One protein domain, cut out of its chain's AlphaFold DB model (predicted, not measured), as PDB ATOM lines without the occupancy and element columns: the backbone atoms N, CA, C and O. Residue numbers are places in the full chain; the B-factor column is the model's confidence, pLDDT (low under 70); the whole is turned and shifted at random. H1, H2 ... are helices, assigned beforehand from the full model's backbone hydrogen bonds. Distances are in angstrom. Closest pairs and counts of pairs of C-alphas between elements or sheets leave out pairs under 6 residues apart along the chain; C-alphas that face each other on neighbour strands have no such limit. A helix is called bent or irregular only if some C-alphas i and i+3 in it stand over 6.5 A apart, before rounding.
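What this domain is: This is residues 2 to 53 of the 61 residues of an uncharacterized protein of Brevundimonas sp. S30B (UniProt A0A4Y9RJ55). Picture three helices strung one after another in an open, flat zigzag with no packed core: H1 and H2 make a corner, and H2 and H3 are the two well-separated arms of an open U, running opposite ways and bridged by residues 28 to 33. H1 sticks out from the foot of H2 and H3 is the longest helix; no helix touches another. The printed part has 52 residues with three named helices, in the order H1, H2, H3, and no named strand; the class is all helix. The whole is only just loose, close to extended, with a radius of gyration of the C-alphas of 14.8 A, and it spans 37 by 37 by 12 A.

Where its parts are: Start at Asn 2, the first printed residue. Find C-alpha 3 at (127.569, 141.583, 87.540); from there H1 runs over residues 3 to 11, 13.1 A from first to last C-alpha. H1 is neither bent nor irregular, but only just: C-alphas 7 and 10 are 6.3 A apart. Past residues 12 to 14, look for C-alpha 15 at (147.002, 132.159, 90.152), where H2 begins; it takes residues 15 to 27 and is 18.4 A long. After residues 28 to 33 comes H3, residues 34 to 53, 28.7 A long, ending at C-alpha 53 at (163.563, 146.122, 100.107).

How they stand to each other: Look first where H1 ends and H2 begins. The two are close but not clearly touching, with 1 pair of C-alphas within 8 A: those of Arg 11 and Thr 17, 6.4 A apart. Their lines are about perpendicular, at 85 degrees, and their centres are 18.3 A apart. Go on to H3 and you find it apart from H2, though it follows H2 in the chain. H1 and H3 are apart too. In the backbones of H2 and H3 every O i to N i+4 pair is within hydrogen-bond range; in H1 it is 3 of 5.

The domain as a whole: The C-alphas of Asn 2 and Gln 35 are the two farthest apart, at 40.4 A, and the first and last printed C-alphas, of Asn 2 and Val 53, are 38.3 A apart. Residues 2 to 21, of which 3 to 11 belong to H1 and 15 to 21 to H2, stand free, and so do residues 33 to 53, of which 34 to 53 belong to H3. The link from H1 to H2 is tight, with 3 residues between them, and the link from H2 to H3 is short, with 6. The printed part has no cut. In the B-factor column of this predicted model the mean pLDDT of the printed part is 86.7, and no printed residue is under 70.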
ATOM      1  N   ASN A   2     127.816 146.066  87.336       72.44
ATOM      2  CA  ASN A   2     127.863 145.188  86.170       72.44
ATOM      3  C   ASN A   2     128.288 143.803  86.676       72.44
ATOM      4  O   ASN A   2     129.474 143.593  86.914       72.44
ATOM      5  N   ALA A   3     127.336 142.893  86.906       77.88
ATOM      6  CA  ALA A   3     127.569 141.583  87.540       77.88
ATOM      7  C   ALA A   3     128.709 140.773  86.882       77.88
ATOM      8  O   ALA A   3     129.422 140.017  87.533       77.88
ATOM      9  N   ILE A   4     128.933 141.001  85.586       77.88
ATOM     10  CA  ILE A   4     130.037 140.430  84.808       77.88
ATOM     11  C   ILE A   4     131.407 140.910  85.321       77.88
ATOM     12  O   ILE A   4     132.327 140.108  85.465       77.88
ATOM     13  N   LEU A   5     131.554 142.200  85.638       75.88
ATOM     14  CA  LEU A   5     132.802 142.751  86.180       75.88
ATOM     15  C   LEU A   5     133.074 142.238  87.599       75.88
ATOM     16  O   LEU A   5     134.215 141.903  87.907       75.88
ATOM     17  N   GLU A   6     132.040 142.106  88.433       82.06
ATOM     18  CA  GLU A   6     132.171 141.515  89.776       82.06
ATOM     19  C   GLU A   6     132.586 140.043  89.736       82.06
ATOM     20  O   GLU A   6     133.271 139.583  90.644       82.06
ATOM     21  N   PHE A   7     132.229 139.310  88.682       81.44
ATOM     22  CA  PHE A   7     132.608 137.907  88.536       81.44
ATOM     23  C   PHE A   7     134.008 137.712  87.929       81.44
ATOM     24  O   PHE A   7     134.751 136.820  88.345       81.44
ATOM     25  N   ILE A   8     134.390 138.538  86.949       83.12
ATOM     26  CA  ILE A   8     135.647 138.375  86.199       83.12
ATOM     27  C   ILE A   8     136.851 138.942  86.964       83.12
ATOM     28  O   ILE A   8     137.918 138.325  86.975       83.12
ATOM     29  N   VAL A   9     136.701 140.093  87.625       83.38
ATOM     30  CA  VAL A   9     137.811 140.761  88.330       83.38
ATOM     31  C   VAL A   9     138.441 139.890  89.429       83.38
ATOM     32  O   VAL A   9     139.670 139.841  89.492       83.38
ATOM     33  N   PRO A  10     137.683 139.163  90.274       85.25
ATOM     34  CA  PRO A  10     138.267 138.269  91.271       85.25
ATOM     35  C   PRO A  10     139.038 137.116  90.628       85.25
ATOM     36  O   PRO A  10     140.168 136.838  91.018       85.25
ATOM     37  N   ARG A  11     138.463 136.500  89.587       82.00
ATOM     38  CA  ARG A  11     139.051 135.357  88.875       82.00
ATOM     39  C   ARG A  11     140.380 135.715  88.221       82.00
ATOM     40  O   ARG A  11     141.326 134.941  88.312       82.00
ATOM     41  N   LEU A  12     140.495 136.906  87.639       82.75
ATOM     42  CA  LEU A  12     141.750 137.407  87.062       82.75
ATOM     43  C   LEU A  12     142.829 137.726  88.105       82.75
ATOM     44  O   LEU A  12     143.953 138.042  87.733       82.75
ATOM     45  N   ARG A  13     142.532 137.668  89.404       84.56
ATOM     46  CA  ARG A  13     143.543 137.820  90.461       84.56
ATOM     47  C   ARG A  13     144.021 136.477  91.008       84.56
ATOM     48  O   ARG A  13     144.973 136.446  91.782       84.56
ATOM     49  N   GLU A  14     143.389 135.375  90.614       87.31
ATOM     50  CA  GLU A  14     143.763 134.040  91.062       87.31
ATOM     51  C   GLU A  14     144.899 133.466  90.201       87.31
ATOM     52  O   GLU A  14     144.859 133.504  88.969       87.31
ATOM     53  N   ARG A  15     145.904 132.859  90.846       86.00
ATOM     54  CA  ARG A  15     147.002 132.159  90.152       86.00
ATOM     55  C   ARG A  15     146.482 131.024  89.261       86.00
ATOM     56  O   ARG A  15     147.012 130.808  88.174       86.00
ATOM     57  N   SER A  16     145.454 130.313  89.724       85.81
ATOM     58  CA  SER A  16     144.794 129.202  89.022       85.81
ATOM     59  C   SER A  16     144.294 129.603  87.633       85.81
ATOM     60  O   SER A  16     144.448 128.825  86.697       85.81
ATOM     61  N   THR A  17     143.773 130.822  87.473       87.69
ATOM     62  CA  THR A  17     143.282 131.336  86.186       87.69
ATOM     63  C   THR A  17     144.405 131.460  85.160       87.69
ATOM     64  O   THR A  17     144.267 130.973  84.041       87.69
ATOM     65  N   TYR A  18     145.548 132.042  85.535       86.88
ATOM     66  CA  TYR A  18     146.682 132.188  84.617       86.88
ATOM     67  C   TYR A  18     147.346 130.849  84.299       86.88
ATOM     68  O   TYR A  18     147.662 130.586  83.141       86.88
ATOM     69  N   VAL A  19     147.510 129.972  85.296       86.75
ATOM     70  CA  VAL A  19     148.059 128.622  85.077       86.75
ATOM     71  C   VAL A  19     147.136 127.799  84.174       86.75
ATOM     72  O   VAL A  19     147.618 127.128  83.265       86.75
ATOM     73  N   GLY A  20     145.820 127.889  84.376       88.00
ATOM     74  CA  GLY A  20     144.824 127.230  83.533       88.00
ATOM     75  C   GLY A  20     144.843 127.743  82.093       88.00
ATOM     76  O   GLY A  20     144.849 126.938  81.166       88.00
ATOM     77  N   LEU A  21     144.927 129.062  81.895       89.06
ATOM     78  CA  LEU A  21     145.051 129.667  80.564       89.06
ATOM     79  C   LEU A  21     146.311 129.195  79.836       89.06
ATOM     80  O   LEU A  21     146.222 128.775  78.684       89.06
ATOM     81  N   VAL A  22     147.465 129.211  80.508       88.50
ATOM     82  CA  VAL A  22     148.714 128.693  79.933       88.50
ATOM     83  C   VAL A  22     148.568 127.207  79.607       88.50
ATOM     84  O   VAL A  22     148.924 126.804  78.510       88.50
ATOM     85  N   GLY A  23     147.973 126.404  80.492       87.88
ATOM     86  CA  GLY A  23     147.725 124.982  80.236       87.88
ATOM     87  C   GLY A  23     146.847 124.725  79.006       87.88
ATOM     88  O   GLY A  23     147.161 123.841  78.210       87.88
ATOM     89  N   ILE A  24     145.793 125.522  78.808       91.31
ATOM     90  CA  ILE A  24     144.933 125.447  77.615       91.31
ATOM     91  C   ILE A  24     145.725 125.823  76.357       91.31
ATOM     92  O   ILE A  24     145.663 125.105  75.363       91.31
ATOM     93  N   LEU A  25     146.493 126.915  76.396       89.44
ATOM     94  CA  LEU A  25     147.319 127.342  75.263       89.44
ATOM     95  C   LEU A  25     148.383 126.294  74.910       89.44
ATOM     96  O   LEU A  25     148.574 125.987  73.734       89.44
ATOM     97  N   THR A  26     149.005 125.680  75.915       88.69
ATOM     98  CA  THR A  26     149.952 124.577  75.728       88.69
ATOM     99  C   THR A  26     149.282 123.363  75.094       88.69
ATOM    100  O   THR A  26     149.836 122.782  74.162       88.69
ATOM    101  N   ALA A  27     148.069 123.003  75.526       88.94
ATOM    102  CA  ALA A  27     147.299 121.922  74.909       88.94
ATOM    103  C   ALA A  27     146.923 122.218  73.443       88.94
ATOM    104  O   ALA A  27     146.804 121.294  72.642       88.94
ATOM    105  N   LEU A  28     146.787 123.497  73.076       92.19
ATOM    106  CA  LEU A  28     146.572 123.959  71.700       92.19
ATOM    107  C   LEU A  28     147.869 124.036  70.867       92.19
ATOM    108  O   LEU A  28     147.825 124.461  69.714       92.19
ATOM    109  N   GLY A  29     149.011 123.616  71.420       85.12
ATOM    110  CA  GLY A  29     150.297 123.552  70.721       85.12
ATOM    111  C   GLY A  29     151.206 124.765  70.928       85.12
ATOM    112  O   GLY A  29     152.284 124.820  70.338       85.12
ATOM    113  N   VAL A  30     150.821 125.724  71.778       86.50
ATOM    114  CA  VAL A  30     151.702 126.831  72.175       86.50
ATOM    115  C   VAL A  30     152.691 126.325  73.224       86.50
ATOM    116  O   VAL A  30     152.434 126.371  74.424       86.50
ATOM    117  N   ALA A  31     153.831 125.811  72.772       80.19
ATOM    118  CA  ALA A  31     154.904 125.394  73.665       80.19
ATOM    119  C   ALA A  31     155.649 126.619  74.218       80.19
ATOM    120  O   ALA A  31     156.134 127.463  73.464       80.19
ATOM    121  N   VAL A  32     155.751 126.708  75.542       78.94
ATOM    122  CA  VAL A  32     156.600 127.698  76.211       78.94
ATOM    123  C   VAL A  32     158.019 127.142  76.264       78.94
ATOM    124  O   VAL A  32     158.238 126.082  76.848       78.94
ATOM    125  N   ASP A  33     158.975 127.848  75.659       86.06
ATOM    126  CA  ASP A  33     160.391 127.487  75.760       86.06
ATOM    127  C   ASP A  33     160.851 127.576  77.233       86.06
ATOM    128  O   ASP A  33     160.603 128.606  77.880       86.06
ATOM    129  N   PRO A  34     161.518 126.539  77.777       83.38
ATOM    130  CA  PRO A  34     162.077 126.559  79.127       83.38
ATOM    131  C   PRO A  34     162.938 127.791  79.444       83.38
ATOM    132  O   PRO A  34     162.927 128.244  80.590       83.38
ATOM    133  N   GLN A  35     163.615 128.395  78.457       87.19
ATOM    134  CA  GLN A  35     164.377 129.633  78.672       87.19
ATOM    135  C   GLN A  35     163.511 130.789  79.189       87.19
ATOM    136  O   GLN A  35     163.963 131.580  80.019       87.19
ATOM    137  N   TYR A  36     162.257 130.902  78.741       86.06
ATOM    138  CA  TYR A  36     161.362 131.960  79.218       86.06
ATOM    139  C   TYR A  36     160.908 131.730  80.660       86.06
ATOM    140  O   TYR A  36     160.550 132.680  81.356       86.06
ATOM    141  N   LEU A  37     160.948 130.481  81.123       85.25
ATOM    142  CA  LEU A  37     160.565 130.088  82.474       85.25
ATOM    143  C   LEU A  37     161.577 130.615  83.498       85.25
ATOM    144  O   LEU A  37     161.187 131.236  84.487       85.25
ATOM    145  N   GLU A  38     162.871 130.460  83.214       87.56
ATOM    146  CA  GLU A  38     163.945 131.004  84.053       87.56
ATOM    147  C   GLU A  38     163.911 132.535  84.100       87.56
ATOM    148  O   GLU A  38     163.981 133.124  85.181       87.56
ATOM    149  N   ILE A  39     163.717 133.184  82.946       89.56
ATOM    150  CA  ILE A  39     163.611 134.647  82.854       89.56
ATOM    151  C   ILE A  39     162.404 135.160  83.653       89.56
ATOM    152  O   ILE A  39     162.526 136.139  84.391       89.56
ATOM    153  N   ALA A  40     161.248 134.497  83.553       87.56
ATOM    154  CA  ALA A  40     160.046 134.877  84.291       87.56
ATOM    155  C   ALA A  40     160.229 134.734  85.810       87.56
ATOM    156  O   ALA A  40     159.802 135.608  86.568       87.56
ATOM    157  N   ILE A  41     160.892 133.663  86.261       90.06
ATOM    158  CA  ILE A  41     161.209 133.456  87.680       90.06
ATOM    159  C   ILE A  41     162.193 134.522  88.170       90.06
ATOM    160  O   ILE A  41     161.963 135.119  89.225       90.06
ATOM    161  N   ALA A  42     163.254 134.805  87.413       93.25
ATOM    162  CA  ALA A  42     164.233 135.839  87.748       93.25
ATOM    163  C   ALA A  42     163.588 137.235  87.834       93.25
ATOM    164  O   ALA A  42     163.812 137.964  88.797       93.25
ATOM    165  N   LEU A  43     162.720 137.586  86.881       94.25
ATOM    166  CA  LEU A  43     161.958 138.836  86.914       94.25
ATOM    167  C   LEU A  43     161.012 138.901  88.117       94.25
ATOM    168  O   LEU A  43     161.004 139.897  88.838       94.25
ATOM    169  N   GLY A  44     160.227 137.847  88.353       90.06
ATOM    170  CA  GLY A  44     159.258 137.806  89.448       90.06
ATOM    171  C   GLY A  44     159.926 137.897  90.818       90.06
ATOM    172  O   GLY A  44     159.503 138.684  91.663       90.06
ATOM    173  N   SER A  45     161.003 137.138  91.019       92.25
ATOM    174  CA  SER A  45     161.812 137.179  92.242       92.25
ATOM    175  C   SER A  45     162.532 138.515  92.416       92.25
ATOM    176  O   SER A  45     162.535 139.051  93.521       92.25
ATOM    177  N   GLY A  46     163.066 139.097  91.341       95.00
ATOM    178  CA  GLY A  46     163.690 140.418  91.365       95.00
ATOM    179  C   GLY A  46     162.710 141.518  91.770       95.00
ATOM    180  O   GLY A  46     163.014 142.309  92.660       95.00
ATOM    181  N   ILE A  47     161.507 141.535  91.187       94.25
ATOM    182  CA  ILE A  47     160.453 142.496  91.549       94.25
ATOM    183  C   ILE A  47     159.983 142.266  92.988       94.25
ATOM    184  O   ILE A  47     159.864 143.226  93.745       94.25
ATOM    185  N   ALA A  48     159.745 141.016  93.394       89.88
ATOM    186  CA  ALA A  48     159.338 140.697  94.762       89.88
ATOM    187  C   ALA A  48     160.400 141.125  95.789       89.88
ATOM    188  O   ALA A  48     160.064 141.723  96.809       89.88
ATOM    189  N   GLY A  49     161.678 140.883  95.490       90.00
ATOM    190  CA  GLY A  49     162.804 141.331  96.304       90.00
ATOM    191  C   GLY A  49     162.897 142.854  96.364       90.00
ATOM    192  O   GLY A  49     163.040 143.410  97.447       90.00
ATOM    193  N   LEU A  50     162.736 143.543  95.231       93.62
ATOM    194  CA  LEU A  50     162.709 145.007  95.183       93.62
ATOM    195  C   LEU A  50     161.573 145.572  96.046       93.62
ATOM    196  O   LEU A  50     161.787 146.510  96.807       93.62
ATOM    197  N   ILE A  51     160.378 144.979  95.966       90.81
ATOM    198  CA  ILE A  51     159.243 145.365  96.809       90.81
ATOM    199  C   ILE A  51     159.580 145.138  98.285       90.81
ATOM    200  O   ILE A  51     159.359 146.042  99.081       90.81
ATOM    201  N   GLY A  52     160.159 143.991  98.649       87.81
ATOM    202  CA  GLY A  52     160.556 143.701 100.031       87.81
ATOM    203  C   GLY A  52     161.657 144.621 100.576       87.81
ATOM    204  O   GLY A  52     161.692 144.893 101.770       87.81
ATOM    205  N   VAL A  53     162.538 145.139  99.714       89.50
ATOM    206  CA  VAL A  53     163.563 146.122 100.107       89.50
ATOM    207  C   VAL A  53     162.963 147.521 100.277       89.50
ATOM    208  O   VAL A  53     163.355 148.254 101.184       89.50
TER     209      VAL A  53